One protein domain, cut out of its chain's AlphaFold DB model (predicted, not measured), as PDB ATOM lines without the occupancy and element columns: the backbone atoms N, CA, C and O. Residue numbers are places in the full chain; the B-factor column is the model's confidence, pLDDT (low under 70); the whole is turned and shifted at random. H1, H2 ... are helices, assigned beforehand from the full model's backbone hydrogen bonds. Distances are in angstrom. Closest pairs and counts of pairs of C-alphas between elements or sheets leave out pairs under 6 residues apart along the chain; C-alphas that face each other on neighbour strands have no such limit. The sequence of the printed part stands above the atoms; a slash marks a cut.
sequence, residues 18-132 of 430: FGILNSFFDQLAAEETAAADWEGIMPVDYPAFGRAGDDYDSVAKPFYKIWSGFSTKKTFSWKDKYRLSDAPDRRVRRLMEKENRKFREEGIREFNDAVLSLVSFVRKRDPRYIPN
ATOM      1  N   PHE A  18     115.181 139.685 149.136       88.19
ATOM      2  CA  PHE A  18     114.546 140.178 147.911       88.19
ATOM      3  C   PHE A  18     115.564 140.456 146.796       88.19
ATOM      4  O   PHE A  18     115.307 140.111 145.644       88.19
ATOM      5  N   GLY A  19     116.751 140.991 147.108       89.06
ATOM      6  CA  GLY A  19     117.794 141.247 146.102       89.06
ATOM      7  C   GLY A  19     118.361 139.969 145.467       89.06
ATOM      8  O   GLY A  19     118.500 139.886 144.243       89.06
ATOM      9  N   ILE A  20     118.623 138.934 146.277       89.69
ATOM     10  CA  ILE A  20     119.085 137.627 145.775       89.69
ATOM     11  C   ILE A  20     117.993 136.950 144.932       89.69
ATOM     12  O   ILE A  20     118.311 136.301 143.936       89.69
ATOM     13  N   LEU A  21     116.718 137.089 145.309       90.94
ATOM     14  CA  LEU A  21     115.617 136.439 144.599       90.94
ATOM     15  C   LEU A  21     115.235 137.134 143.294       90.94
ATOM     16  O   LEU A  21     115.062 136.421 142.312       90.94
ATOM     17  N   ASN A  22     115.171 138.471 143.238       91.38
ATOM     18  CA  ASN A  22     114.992 139.178 141.962       91.38
ATOM     19  C   ASN A  22     116.123 138.797 141.000       91.38
ATOM     20  O   ASN A  22     115.856 138.172 139.984       91.38
ATOM     21  N   SER A  23     117.390 138.998 141.384       92.06
ATOM     22  CA  SER A  23     118.521 138.674 140.496       92.06
ATOM     23  C   SER A  23     118.557 137.214 140.017       92.06
ATOM     24  O   SER A  23     119.004 136.969 138.900       92.06
ATOM     25  N   PHE A  24     118.056 136.251 140.801       93.12
ATOM     26  CA  PHE A  24     117.889 134.866 140.351       93.12
ATOM     27  C   PHE A  24     116.697 134.674 139.396       93.12
ATOM     28  O   PHE A  24     116.847 134.010 138.373       93.12
ATOM     29  N   PHE A  25     115.517 135.220 139.713       94.12
ATOM     30  CA  PHE A  25     114.326 135.062 138.871       94.12
ATOM     31  C   PHE A  25     114.416 135.867 137.568       94.12
ATOM     32  O   PHE A  25     113.965 135.368 136.544       94.12
ATOM     33  N   ASP A  26     115.069 137.029 137.574       93.94
ATOM     34  CA  ASP A  26     115.346 137.845 136.388       93.94
ATOM     35  C   ASP A  26     116.325 137.118 135.442       93.94
ATOM     36  O   ASP A  26     116.104 137.056 134.233       93.94
ATOM     37  N   GLN A  27     117.381 136.496 135.993       94.50
ATOM     38  CA  GLN A  27     118.296 135.632 135.234       94.50
ATOM     39  C   GLN A  27     117.570 134.413 134.657       94.50
ATOM     40  O   GLN A  27     117.702 134.123 133.470       94.50
ATOM     41  N   LEU A  28     116.767 133.722 135.471       94.81
ATOM     42  CA  LEU A  28     116.005 132.557 135.034       94.81
ATOM     43  C   LEU A  28     114.969 132.923 133.960       94.81
ATOM     44  O   LEU A  28     114.835 132.189 132.987       94.81
ATOM     45  N   ALA A  29     114.282 134.061 134.089       94.19
ATOM     46  CA  ALA A  29     113.374 134.572 133.068       94.19
ATOM     47  C   ALA A  29     114.114 134.820 131.746       94.19
ATOM     48  O   ALA A  29     113.702 134.278 130.725       94.19
ATOM     49  N   ALA A  30     115.242 135.540 131.772       93.94
ATOM     50  CA  ALA A  30     116.039 135.829 130.578       93.94
ATOM     51  C   ALA A  30     116.608 134.565 129.899       93.94
ATOM     52  O   ALA A  30     116.645 134.479 128.671       93.94
ATOM     53  N   GLU A  31     117.022 133.556 130.676       93.81
ATOM     54  CA  GLU A  31     117.443 132.260 130.130       93.81
ATOM     55  C   GLU A  31     116.285 131.479 129.482       93.81
ATOM     56  O   GLU A  31     116.506 130.729 128.533       93.81
ATOM     57  N   GLU A  32     115.063 131.594 130.011       94.44
ATOM     58  CA  GLU A  32     113.883 130.879 129.505       94.44
ATOM     59  C   GLU A  32     113.216 131.597 128.324       94.44
ATOM     60  O   GLU A  32     112.720 130.917 127.427       94.44
ATOM     61  N   THR A  33     113.248 132.936 128.260       91.62
ATOM     62  CA  THR A  33     112.838 133.680 127.057       91.62
ATOM     63  C   THR A  33     113.802 133.401 125.912       91.62
ATOM     64  O   THR A  33     113.354 132.978 124.854       91.62
ATOM     65  N   ALA A  34     115.118 133.485 126.150       92.19
ATOM     66  CA  ALA A  34     116.110 133.146 125.132       92.19
ATOM     67  C   ALA A  34     115.957 131.694 124.644       92.19
ATOM     68  O   ALA A  34     116.039 131.433 123.447       92.19
ATOM     69  N   ALA A  35     115.697 130.737 125.544       91.06
ATOM     70  CA  ALA A  35     115.432 129.350 125.158       91.06
ATOM     71  C   ALA A  35     114.136 129.181 124.340       91.06
ATOM     72  O   ALA A  35     114.098 128.337 123.448       91.06
ATOM     73  N   ALA A  36     113.094 129.970 124.619       91.00
ATOM     74  CA  ALA A  36     111.873 129.984 123.819       91.00
ATOM     75  C   ALA A  36     112.127 130.561 122.413       91.00
ATOM     76  O   ALA A  36     111.725 129.942 121.428       91.00
ATOM     77  N   ASP A  37     112.874 131.669 122.320       90.50
ATOM     78  CA  ASP A  37     113.261 132.309 121.057       90.50
ATOM     79  C   ASP A  37     114.084 131.360 120.161       90.50
ATOM     80  O   ASP A  37     113.800 131.237 118.969       90.50
ATOM     81  N   TRP A  38     115.060 130.633 120.729       89.81
ATOM     82  CA  TRP A  38     115.876 129.649 119.994       89.81
ATOM     83  C   TRP A  38     115.057 128.487 119.407       89.81
ATOM     84  O   TRP A  38     115.394 127.993 118.332       89.81
ATOM     85  N   GLU A  39     113.990 128.058 120.085       89.12
ATOM     86  CA  GLU A  39     113.095 126.985 119.622       89.12
ATOM     87  C   GLU A  39     111.900 127.511 118.794       89.12
ATOM     88  O   GLU A  39     111.063 126.725 118.349       89.12
ATOM     89  N   GLY A  40     111.784 128.831 118.590       87.88
ATOM     90  CA  GLY A  40     110.648 129.457 117.899       87.88
ATOM     91  C   GLY A  40     109.312 129.342 118.650       87.88
ATOM     92  O   GLY A  40     108.243 129.422 118.041       87.88
ATOM     93  N   ILE A  41     109.354 129.125 119.966       87.19
ATOM     94  CA  ILE A  41     108.182 129.004 120.837       87.19
ATOM     95  C   ILE A  41     107.831 130.394 121.375       87.19
ATOM     96  O   ILE A  41     108.712 131.114 121.830       87.19
ATOM     97  N   MET A  42     106.541 130.753 121.392       86.06
ATOM     98  CA  MET A  42     106.072 132.004 122.008       86.06
ATOM     99  C   MET A  42     106.627 132.165 123.440       86.06
ATOM    100  O   MET A  42     106.320 131.318 124.292       86.06
ATOM    101  N   PRO A  43     107.400 133.231 123.733       84.75
ATOM    102  CA  PRO A  43     107.931 133.467 125.068       84.75
ATOM    103  C   PRO A  43     106.821 133.605 126.113       84.75
ATOM    104  O   PRO A  43     105.769 134.199 125.868       84.75
ATOM    105  N   VAL A  44     107.069 133.056 127.302       87.00
ATOM    106  CA  VAL A  44     106.210 133.259 128.473       87.00
ATOM    107  C   VAL A  44     106.706 134.502 129.199       87.00
ATOM    108  O   VAL A  44     107.864 134.547 129.605       87.00
ATOM    109  N   ASP A  45     105.831 135.491 129.374       88.19
ATOM    110  CA  ASP A  45     106.126 136.660 130.202       88.19
ATOM    111  C   ASP A  45     106.205 136.246 131.682       88.19
ATOM    112  O   ASP A  45     105.235 135.743 132.264       88.19
ATOM    113  N   TYR A  46     107.390 136.406 132.270       91.38
ATOM    114  CA  TYR A  46     107.688 136.046 133.651       91.38
ATOM    115  C   TYR A  46     107.833 137.326 134.488       91.38
ATOM    116  O   TYR A  46     108.834 138.029 134.350       91.38
ATOM    117  N   PRO A  47     106.884 137.634 135.390       91.38
ATOM    118  CA  PRO A  47     106.963 138.837 136.211       91.38
ATOM    119  C   PRO A  47     108.121 138.759 137.215       91.38
ATOM    120  O   PRO A  47     108.415 137.688 137.761       91.38
ATOM    121  N   ALA A  48     108.712 139.919 137.506       89.75
ATOM    122  CA  ALA A  48     109.717 140.100 138.554       89.75
ATOM    123  C   ALA A  48     109.139 139.866 139.967       89.75
ATOM    124  O   ALA A  48     107.931 139.953 140.194       89.75
ATOM    125  N   PHE A  49     110.012 139.575 140.937       87.56
ATOM    126  CA  PHE A  49     109.624 139.184 142.303       87.56
ATOM    127  C   PHE A  49     109.273 140.367 143.231       87.56
ATOM    128  O   PHE A  49     108.566 140.205 144.237       87.56
ATOM    129  N   GLY A  50     109.739 141.568 142.887       86.31
ATOM    130  CA  GLY A  50     109.429 142.808 143.594       86.31
ATOM    131  C   GLY A  50     110.193 142.990 144.909       86.31
ATOM    132  O   GLY A  50     111.133 142.261 145.230       86.31
ATOM    133  N   ARG A  51     109.786 144.006 145.663       87.06
ATOM    134  CA  ARG A  51     110.451 144.555 146.851       87.06
ATOM    135  C   ARG A  51     109.738 144.200 148.148       87.06
ATOM    136  O   ARG A  51     108.545 143.895 148.153       87.06
ATOM    137  N   ALA A  52     110.452 144.327 149.266       85.12
ATOM    138  CA  ALA A  52     109.941 144.063 150.611       85.12
ATOM    139  C   ALA A  52     108.649 144.834 150.962       85.12
ATOM    140  O   ALA A  52     107.847 144.344 151.754       85.12
ATOM    141  N   GLY A  53     108.452 146.025 150.380       79.88
ATOM    142  CA  GLY A  53     107.282 146.885 150.606       79.88
ATOM    143  C   GLY A  53     106.135 146.746 149.597       79.88
ATOM    144  O   GLY A  53     105.148 147.464 149.737       79.88
ATOM    145  N   ASP A  54     106.249 145.876 148.588       84.12
ATOM    146  CA  ASP A  54     105.223 145.738 147.544       84.12
ATOM    147  C   ASP A  54     103.975 144.992 148.050       84.12
ATOM    148  O   ASP A  54     104.056 144.094 148.892       84.12
ATOM    149  N   ASP A  55     102.809 145.328 147.494       83.25
ATOM    150  CA  ASP A  55     101.539 144.705 147.866       83.25
ATOM    151  C   ASP A  55     101.400 143.247 147.368       83.25
ATOM    152  O   ASP A  55     101.876 142.837 146.300       83.25
ATOM    153  N   TYR A  56     100.692 142.451 148.172       81.38
ATOM    154  CA  TYR A  56     100.456 141.039 147.930       81.38
ATOM    155  C   TYR A  56      99.567 140.782 146.709       81.38
ATOM    156  O   TYR A  56      99.904 139.931 145.885       81.38
ATOM    157  N   ASP A  57      98.426 141.468 146.591       79.94
ATOM    158  CA  ASP A  57      97.424 141.157 145.565       79.94
ATOM    159  C   ASP A  57      97.840 141.647 144.166       79.94
ATOM    160  O   ASP A  57      97.474 141.018 143.169       79.94
ATOM    161  N   SER A  58      98.634 142.719 144.098       84.25
ATOM    162  CA  SER A  58      99.121 143.344 142.860       84.25
ATOM    163  C   SER A  58     100.464 142.813 142.342       84.25
ATOM    164  O   SER A  58     100.607 142.695 141.128       84.25
ATOM    165  N   VAL A  59     101.426 142.453 143.206       85.25
ATOM    166  CA  VAL A  59     102.770 141.995 142.777       85.25
ATOM    167  C   VAL A  59     103.010 140.523 143.113       85.25
ATOM    168  O   VAL A  59     103.207 139.697 142.218       85.25
ATOM    169  N   ALA A  60     102.941 140.145 144.393       85.69
ATOM    170  CA  ALA A  60     103.312 138.790 144.814       85.69
ATOM    171  C   ALA A  60     102.356 137.708 144.262       85.69
ATOM    172  O   ALA A  60     102.774 136.612 143.886       85.69
ATOM    173  N   LYS A  61     101.057 138.001 144.179       87.19
ATOM    174  CA  LYS A  61     100.016 137.083 143.699       87.19
ATOM    175  C   LYS A  61     100.122 136.741 142.205       87.19
ATOM    176  O   LYS A  61     100.112 135.540 141.916       87.19
ATOM    177  N   PRO A  62     100.239 137.690 141.248       90.38
ATOM    178  CA  PRO A  62     100.504 137.335 139.851       90.38
ATOM    179  C   PRO A  62     101.863 136.648 139.677       90.38
ATOM    180  O   PRO A  62     101.926 135.663 138.940       90.38
ATOM    181  N   PHE A  63     102.897 137.058 140.429       92.12
ATOM    182  CA  PHE A  63     104.183 136.357 140.467       92.12
ATOM    183  C   PHE A  63     104.005 134.870 140.807       92.12
ATOM    184  O   PHE A  63     104.292 134.003 139.981       92.12
ATOM    185  N   TYR A  64     103.448 134.544 141.977       91.50
ATOM    186  CA  TYR A  64     103.268 133.145 142.370       91.50
ATOM    187  C   TYR A  64     102.269 132.395 141.482       91.50
ATOM    188  O   TYR A  64     102.393 131.178 141.358       91.50
ATOM    189  N   LYS A  65     101.299 133.069 140.847       91.50
ATOM    190  CA  LYS A  65     100.380 132.435 139.885       91.50
ATOM    191  C   LYS A  65     101.133 131.886 138.669       91.50
ATOM    192  O   LYS A  65     100.870 130.753 138.282       91.50
ATOM    193  N   ILE A  66     102.057 132.659 138.098       92.81
ATOM    194  CA  ILE A  66     102.838 132.249 136.920       92.81
ATOM    195  C   ILE A  66     103.958 131.286 137.337       92.81
ATOM    196  O   ILE A  66     104.029 130.163 136.841       92.81
ATOM    197  N   TRP A  67     104.767 131.654 138.334       93.69
ATOM    198  CA  TRP A  67     105.926 130.863 138.761       93.69
ATOM    199  C   TRP A  67     105.581 129.534 139.457       93.69
ATOM    200  O   TRP A  67     106.433 128.653 139.526       93.69
ATOM    201  N   SER A  68     104.345 129.325 139.936       91.56
ATOM    202  CA  SER A  68     103.904 127.995 140.407       91.56
ATOM    203  C   SER A  68     103.428 127.052 139.292       91.56
ATOM    204  O   SER A  68     103.254 125.864 139.551       91.56
ATOM    205  N   GLY A  69     103.268 127.557 138.063       90.75
ATOM    206  CA  GLY A  69     103.049 126.779 136.839       90.75
ATOM    207  C   GLY A  69     104.300 126.664 135.958       90.75
ATOM    208  O   GLY A  69     104.178 126.378 134.767       90.75
ATOM    209  N   PHE A  70     105.489 126.937 136.512       94.56
ATOM    210  CA  PHE A  70     106.744 126.992 135.762       94.56
ATOM    211  C   PHE A  70     107.026 125.694 134.987       94.56
ATOM    212  O   PHE A  70     106.986 124.594 135.540       94.56
ATOM    213  N   SER A  71     107.355 125.842 133.701       93.00
ATOM    214  CA  SER A  71     107.829 124.758 132.837       93.00
ATOM    215  C   SER A  71     108.889 125.289 131.876       93.00
ATOM    216  O   SER A  71     108.578 126.080 130.979       93.00
ATOM    217  N   THR A  72     110.131 124.836 132.063       93.56
ATOM    218  CA  THR A  72     111.272 125.223 131.222       93.56
ATOM    219  C   THR A  72     111.021 124.957 129.734       93.56
ATOM    220  O   THR A  72     110.372 123.972 129.366       93.56
ATOM    221  N   LYS A  73     111.524 125.853 128.879       91.75
ATOM    222  CA  LYS A  73     111.550 125.725 127.411       91.75
ATOM    223  C   LYS A  73     112.899 125.231 126.891       91.75
ATOM    224  O   LYS A  73     113.006 124.874 125.723       91.75
ATOM    225  N   LYS A  74     113.915 125.153 127.754       91.81
ATOM    226  CA  LYS A  74     115.237 124.613 127.412       91.81
ATOM    227  C   LYS A  74     115.108 123.156 126.963       91.81
ATOM    228  O   LYS A  74     114.407 122.360 127.583       91.81
ATOM    229  N   THR A  75     115.839 122.775 125.918       91.06
ATOM    230  CA  THR A  75     115.750 121.428 125.325       91.06
ATOM    231  C   THR A  75     116.473 120.333 126.104       91.06
ATOM    232  O   THR A  75     116.264 119.154 125.815       91.06
ATOM    233  N   PHE A  76     117.342 120.696 127.055       95.06
ATOM    234  CA  PHE A  76     118.222 119.782 127.801       95.06
ATOM    235  C   PHE A  76     119.086 118.874 126.908       95.06
ATOM    236  O   PHE A  76     119.517 117.811 127.341       95.06
ATOM    237  N   SER A  77     119.403 119.289 125.675       92.81
ATOM    238  CA  SER A  77     120.243 118.538 124.720       92.81
ATOM    239  C   SER A  77     121.592 118.076 125.294       92.81
ATOM    240  O   SER A  77     122.088 117.018 124.925       92.81
ATOM    241  N   TRP A  78     122.155 118.797 126.267       93.62
ATOM    242  CA  TRP A  78     123.382 118.424 126.983       93.62
ATOM    243  C   TRP A  78     123.226 117.257 127.986       93.62
ATOM    244  O   TRP A  78     124.224 116.795 128.536       93.62
ATOM    245  N   LYS A  79     121.999 116.777 128.249       94.12
ATOM    246  CA  LYS A  79     121.720 115.536 129.003       94.12
ATOM    247  C   LYS A  79     121.729 114.284 128.106       94.12
ATOM    248  O   LYS A  79     121.631 113.178 128.640       94.12
ATOM    249  N   ASP A  80     121.847 114.416 126.780       95.44
ATOM    250  CA  ASP A  80     121.942 113.270 125.864       95.44
ATOM    251  C   ASP A  80     123.234 112.474 126.133       95.44
ATOM    252  O   ASP A  80     124.347 112.925 125.861       95.44
ATOM    253  N   LYS A  81     123.082 111.262 126.679       94.00
ATOM    254  CA  LYS A  81     124.194 110.387 127.079       94.00
ATOM    255  C   LYS A  81     124.853 109.673 125.892       94.00
ATOM    256  O   LYS A  81     126.042 109.366 125.945       94.00
ATOM    257  N   TYR A  82     124.084 109.375 124.846       94.19
ATOM    258  CA  TYR A  82     124.530 108.631 123.667       94.19
ATOM    259  C   TYR A  82     124.553 109.544 122.438       94.19
ATOM    260  O   TYR A  82     123.619 110.311 122.221       94.19
ATOM    261  N   ARG A  83     125.576 109.454 121.584       92.06
ATOM    262  CA  ARG A  83     125.578 110.176 120.302       92.06
ATOM    263  C   ARG A  83     124.900 109.307 119.248       92.06
ATOM    264  O   ARG A  83     125.265 108.152 119.063       92.06
ATOM    265  N   LEU A  84     123.927 109.860 118.525       89.81
ATOM    266  CA  LEU A  84     123.142 109.096 117.540       89.81
ATOM    267  C   LEU A  84     123.962 108.645 116.315       89.81
ATOM    268  O   LEU A  84     123.548 107.730 115.593       89.81
ATOM    269  N   SER A  85     125.124 109.268 116.104       92.06
ATOM    270  CA  SER A  85     126.140 108.888 115.114       92.06
ATOM    271  C   SER A  85     126.855 107.580 115.461       92.06
ATOM    272  O   SER A  85     127.199 106.830 114.555       92.06
ATOM    273  N   ASP A  86     127.022 107.277 116.752       91.00
ATOM    274  CA  ASP A  86     127.779 106.118 117.249       91.00
ATOM    275  C   ASP A  86     126.952 104.815 117.169       91.00
ATOM    276  O   ASP A  86     127.423 103.729 117.505       91.00
ATOM    277  N   ALA A  87     125.686 104.914 116.748       90.81
ATOM    278  CA  ALA A  87     124.770 103.792 116.624       90.81
ATOM    279  C   ALA A  87     125.069 102.961 115.355       90.81
ATOM    280  O   ALA A  87     124.816 103.461 114.254       90.81
ATOM    281  N   PRO A  88     125.499 101.686 115.474       90.75
ATOM    282  CA  PRO A  88     125.823 100.850 114.312       90.75
ATOM    283  C   PRO A  88     124.583 100.480 113.486       90.75
ATOM    284  O   PRO A  88     124.661 100.331 112.273       90.75
ATOM    285  N   ASP A  89     123.425 100.370 114.143       93.00
ATOM    286  CA  ASP A  89     122.166  99.913 113.557       93.00
ATOM    287  C   ASP A  89     121.048 100.936 113.751       93.00
ATOM    288  O   ASP A  89     120.910 101.533 114.823       93.00
ATOM    289  N   ARG A  90     120.115 101.021 112.792       94.88
ATOM    290  CA  ARG A  90     118.873 101.812 112.940       94.88
ATOM    291  C   ARG A  90     118.045 101.385 114.164       94.88
ATOM    292  O   ARG A  90     117.361 102.214 114.764       94.88
ATOM    293  N   ARG A  91     118.107 100.104 114.554       94.31
ATOM    294  CA  ARG A  91     117.479  99.589 115.785       94.31
ATOM    295  C   ARG A  91     118.154 100.142 117.042       94.31
ATOM    296  O   ARG A  91     117.452 100.516 117.976       94.31
ATOM    297  N   VAL A  92     119.486 100.209 117.052       94.62
ATOM    298  CA  VAL A  92     120.268 100.751 118.172       94.62
ATOM    299  C   VAL A  92     120.086 102.264 118.261       94.62
ATOM    300  O   VAL A  92     119.823 102.763 119.351       94.62
ATOM    301  N   ARG A  93     120.084 102.986 117.129       95.06
ATOM    302  CA  ARG A  93     119.839 104.438 117.104       95.06
ATOM    303  C   ARG A  93     118.492 104.794 117.729       95.06
ATOM    304  O   ARG A  93     118.451 105.625 118.622       95.06
ATOM    305  N   ARG A  94     117.419 104.081 117.368       95.00
ATOM    306  CA  ARG A  94     116.081 104.233 117.980       95.00
ATOM    307  C   ARG A  94     116.043 103.954 119.486       95.00
ATOM    308  O   ARG A  94     115.195 104.499 120.188       95.00
ATOM    309  N   LEU A  95     116.920 103.085 119.988       95.44
ATOM    310  CA  LEU A  95     117.032 102.810 121.421       95.44
ATOM    311  C   LEU A  95     117.807 103.930 122.132       95.44
ATOM    312  O   LEU A  95     117.328 104.431 123.144       95.44
ATOM    313  N   MET A  96     118.912 104.400 121.547       95.00
ATOM    314  CA  MET A  96     119.668 105.569 122.017       95.00
ATOM    315  C   MET A  96     118.820 106.851 122.004       95.00
ATOM    316  O   MET A  96     118.774 107.545 123.010       95.00
ATOM    317  N   GLU A  97     118.064 107.123 120.933       95.56
ATOM    318  CA  GLU A  97     117.073 108.211 120.838       95.56
ATOM    319  C   GLU A  97     116.069 108.157 122.002       95.56
ATOM    320  O   GLU A  97     115.776 109.173 122.635       95.56
ATOM    321  N   LYS A  98     115.563 106.957 122.318       96.75
ATOM    322  CA  LYS A  98     114.602 106.735 123.405       96.75
ATOM    323  C   LYS A  98     115.228 106.899 124.794       96.75
ATOM    324  O   LYS A  98     114.531 107.324 125.711       96.75
ATOM    325  N   GLU A  99     116.502 106.565 124.974       96.56
ATOM    326  CA  GLU A  99     117.204 106.731 126.252       96.56
ATOM    327  C   GLU A  99     117.684 108.168 126.468       96.56
ATOM    328  O   GLU A  99     117.439 108.723 127.535       96.56
ATOM    329  N   ASN A 100     118.217 108.826 125.442       96.50
ATOM    330  CA  ASN A 100     118.467 110.267 125.433       96.50
ATOM    331  C   ASN A 100     117.201 111.059 125.771       96.50
ATOM    332  O   ASN A 100     117.211 111.887 126.679       96.50
ATOM    333  N   ARG A 101     116.072 110.743 125.119       96.19
ATOM    334  CA  ARG A 101     114.779 111.361 125.435       96.19
ATOM    335  C   ARG A 101     114.400 111.186 126.912       96.19
ATOM    336  O   ARG A 101     113.934 112.154 127.504       96.19
ATOM    337  N   LYS A 102     114.646 110.021 127.529       97.00
ATOM    338  CA  LYS A 102     114.444 109.842 128.980       97.00
ATOM    339  C   LYS A 102     115.361 110.749 129.800       97.00
ATOM    340  O   LYS A 102     114.858 111.403 130.699       97.00
ATOM    341  N   PHE A 103     116.662 110.815 129.500       96.88
ATOM    342  CA  PHE A 103     117.601 111.671 130.246       96.88
ATOM    343  C   PHE A 103     117.265 113.164 130.119       96.88
ATOM    344  O   PHE A 103     117.467 113.926 131.067       96.88
ATOM    345  N   ARG A 104     116.683 113.582 128.988       96.31
ATOM    346  CA  ARG A 104     116.122 114.928 128.811       96.31
ATOM    347  C   ARG A 104     114.838 115.141 129.601       96.31
ATOM    348  O   ARG A 104     114.768 116.095 130.360       96.31
ATOM    349  N   GLU A 105     113.857 114.246 129.493       96.38
ATOM    350  CA  GLU A 105     112.616 114.303 130.286       96.38
ATOM    351  C   GLU A 105     112.882 114.231 131.803       96.38
ATOM    352  O   GLU A 105     112.143 114.814 132.593       96.38
ATOM    353  N   GLU A 106     113.942 113.537 132.218       97.00
ATOM    354  CA  GLU A 106     114.438 113.475 133.592       97.00
ATOM    355  C   GLU A 106     115.124 114.782 134.003       97.00
ATOM    356  O   GLU A 106     114.724 115.363 135.003       97.00
ATOM    357  N   GLY A 107     116.058 115.314 133.205       96.44
ATOM    358  CA  GLY A 107     116.699 116.608 133.472       96.44
ATOM    359  C   GLY A 107     115.724 117.792 133.506       96.44
ATOM    360  O   GLY A 107     115.835 118.652 134.377       96.44
ATOM    361  N   ILE A 108     114.729 117.797 132.614       96.19
ATOM    362  CA  ILE A 108     113.615 118.756 132.603       96.19
ATOM    363  C   ILE A 108     112.791 118.633 133.890       96.19
ATOM    364  O   ILE A 108     112.430 119.649 134.486       96.19
ATOM    365  N   ARG A 109     112.506 117.406 134.350       96.38
ATOM    366  CA  ARG A 109     111.766 117.168 135.598       96.38
ATOM    367  C   ARG A 109     112.565 117.612 136.819       96.38
ATOM    368  O   ARG A 109     112.039 118.387 137.601       96.38
ATOM    369  N   GLU A 110     113.830 117.206 136.938       96.38
ATOM    370  CA  GLU A 110     114.744 117.645 138.004       96.38
ATOM    371  C   GLU A 110     114.813 119.175 138.098       96.38
ATOM    372  O   GLU A 110     114.762 119.732 139.193       96.38
ATOM    373  N   PHE A 111     114.910 119.864 136.956       96.75
ATOM    374  CA  PHE A 111     114.995 121.319 136.905       96.75
ATOM    375  C   PHE A 111     113.673 122.001 137.269       96.75
ATOM    376  O   PHE A 111     113.666 122.904 138.106       96.75
ATOM    377  N   ASN A 112     112.550 121.551 136.702       95.94
ATOM    378  CA  ASN A 112     111.229 122.080 137.045       95.94
ATOM    379  C   ASN A 112     110.904 121.828 138.526       95.94
ATOM    380  O   ASN A 112     110.489 122.755 139.216       95.94
ATOM    381  N   ASP A 113     111.164 120.626 139.048       96.19
ATOM    382  CA  ASP A 113     110.978 120.293 140.464       96.19
ATOM    383  C   ASP A 113     111.895 121.143 141.360       96.19
ATOM    384  O   ASP A 113     111.455 121.623 142.406       96.19
ATOM    385  N   ALA A 114     113.140 121.414 140.948       95.19
ATOM    386  CA  ALA A 114     114.040 122.308 141.673       95.19
ATOM    387  C   ALA A 114     113.510 123.754 141.714       95.19
ATOM    388  O   ALA A 114     113.420 124.328 142.805       95.19
ATOM    389  N   VAL A 115     113.097 124.326 140.575       95.12
ATOM    390  CA  VAL A 115     112.527 125.687 140.500       95.12
ATOM    391  C   VAL A 115     111.219 125.776 141.290       95.12
ATOM    392  O   VAL A 115     111.068 126.669 142.122       95.12
ATOM    393  N   LEU A 116     110.303 124.818 141.130       94.69
ATOM    394  CA  LEU A 116     109.047 124.766 141.879       94.69
ATOM    395  C   LEU A 116     109.287 124.560 143.384       94.69
ATOM    396  O   LEU A 116     108.585 125.161 144.202       94.69
ATOM    397  N   SER A 117     110.307 123.788 143.783       93.94
ATOM    398  CA  SER A 117     110.690 123.654 145.195       93.94
ATOM    399  C   SER A 117     111.182 124.985 145.772       93.94
ATOM    400  O   SER A 117     110.733 125.360 146.860       93.94
ATOM    401  N   LEU A 118     111.997 125.741 145.021       92.94
ATOM    402  CA  LEU A 118     112.469 127.077 145.389       92.94
ATOM    403  C   LEU A 118     111.301 128.063 145.486       92.94
ATOM    404  O   LEU A 118     111.153 128.710 146.519       92.94
ATOM    405  N   VAL A 119     110.414 128.123 144.489       93.31
ATOM    406  CA  VAL A 119     109.191 128.946 144.536       93.31
ATOM    407  C   VAL A 119     108.339 128.572 145.756       93.31
ATOM    408  O   VAL A 119     107.847 129.456 146.456       93.31
ATOM    409  N   SER A 120     108.224 127.280 146.097       91.19
ATOM    410  CA  SER A 120     107.509 126.822 147.299       91.19
ATOM    411  C   SER A 120     108.199 127.199 148.618       91.19
ATOM    412  O   SER A 120     107.518 127.352 149.631       91.19
ATOM    413  N   PHE A 121     109.530 127.321 148.630       90.50
ATOM    414  CA  PHE A 121     110.325 127.747 149.784       90.50
ATOM    415  C   PHE A 121     110.214 129.260 149.984       90.50
ATOM    416  O   PHE A 121     109.870 129.711 151.074       90.50
ATOM    417  N   VAL A 122     110.395 130.031 148.909       89.88
ATOM    418  CA  VAL A 122     110.218 131.487 148.875       89.88
ATOM    419  C   VAL A 122     108.806 131.859 149.334       89.88
ATOM    420  O   VAL A 122     108.658 132.648 150.260       89.88
ATOM    421  N   ARG A 123     107.773 131.186 148.810       88.62
ATOM    422  CA  ARG A 123     106.363 131.343 149.217       88.62
ATOM    423  C   ARG A 123     106.078 131.011 150.691       88.62
ATOM    424  O   ARG A 123     105.063 131.442 151.220       88.62
ATOM    425  N   LYS A 124     106.931 130.236 151.371       86.62
ATOM    426  CA  LYS A 124     106.824 129.973 152.823       86.62
ATOM    427  C   LYS A 124     107.611 130.976 153.671       86.62
ATOM    428  O   LYS A 124     107.451 130.972 154.889       86.62
ATOM    429  N   ARG A 125     108.507 131.759 153.060       85.31
ATOM    430  CA  ARG A 125     109.476 132.617 153.758       85.31
ATOM    431  C   ARG A 125     109.225 134.112 153.564       85.31
ATOM    432  O   ARG A 125     109.573 134.867 154.467       85.31
ATOM    433  N   ASP A 126     108.632 134.506 152.437       87.19
ATOM    434  CA  ASP A 126     108.252 135.883 152.112       87.19
ATOM    435  C   ASP A 126     107.181 136.404 153.096       87.19
ATOM    436  O   ASP A 126     106.076 135.857 153.119       87.19
ATOM    437  N   PRO A 127     107.460 137.457 153.892       81.44
ATOM    438  CA  PRO A 127     106.485 138.050 154.811       81.44
ATOM    439  C   PRO A 127     105.238 138.625 154.124       81.44
ATOM    440  O   PRO A 127     104.180 138.683 154.750       81.44
ATOM    441  N   ARG A 128     105.339 139.023 152.846       80.00
ATOM    442  CA  ARG A 128     104.207 139.500 152.033       80.00
ATOM    443  C   ARG A 128     103.265 138.351 151.675       80.00
ATOM    444  O   ARG A 128     102.072 138.574 151.478       80.00
ATOM    445  N   TYR A 129     103.772 137.114 151.597       75.00
ATOM    446  CA  TYR A 129     102.947 135.940 151.327       75.00
ATOM    447  C   TYR A 129     102.148 135.546 152.572       75.00
ATOM    448  O   TYR A 129     102.529 134.651 153.327       75.00
ATOM    449  N   ILE A 130     101.001 136.202 152.772       62.31
ATOM    450  CA  ILE A 130     100.052 135.843 153.829       62.31
ATOM    451  C   ILE A 130      99.666 134.366 153.633       62.31
ATOM    452  O   ILE A 130      99.014 134.031 152.634       62.31
ATOM    453  N   PRO A 131     100.034 133.451 154.553       57.25
ATOM    454  CA  PRO A 131      99.659 132.056 154.413       57.25
ATOM    455  C   PRO A 131      98.135 131.964 154.465       57.25
ATOM    456  O   PRO A 131      97.510 132.507 155.378       57.25
ATOM    457  N   ASN A 132      97.536 131.287 153.476       54.94
ATOM    458  CA  ASN A 132      96.087 131.083 153.415       54.94
ATOM    459  C   ASN A 132      95.583 130.618 154.791       54.94
ATOM    460  O   ASN A 132      96.025 129.568 155.264       54.94
TER     461      ASN A 132
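This is residues 18 to 132 of the 430 residues of the protein "DnaJ domain-containing protein, variant" of Neurospora crassa (strain ATCC 24698 / 74-OR23-1A / CBS 708.71 / DSM 1257 / FGSC 987) (UniProt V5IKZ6). One long helix, H3, makes the long axis of a loose rod; short H2 packs on it toward its last residues, and H1 lies nearby. The unnamed stretch 68 to 89 runs back along H3. The 115 printed residues hold H1, H2, H3 in order, all helix, with a radius of gyration of the C-alphas of 18.3 A and spans of 61 by 26 by 21 A.

Find C-alpha 90 at (118.873, 101.812, 112.940); H3, residues 90 to 125, runs 52.0 A from there. H1, residues 18 to 38, begins at (114.546, 140.178, 147.911) and spans 29.9 A; H2, residues 56 to 67, spans 14.7 A.

Look at Trp 67 and Val 119, whose C-alphas, the closest of H2 and H3, are 6.9 A apart. H2 touches H3 with residues 64 to 67 alone, a helical hairpin at a shallow tilt of 17 degrees, opposite ways. H1 and H3 are near each other; H1 and H2 are apart. Every O i to N i+4 pair is within hydrogen-bond range in H1 and H3, 6 of 8 in H2.

The printed part has no cut; both links are long. Residues 130 to 132 are under pLDDT 70.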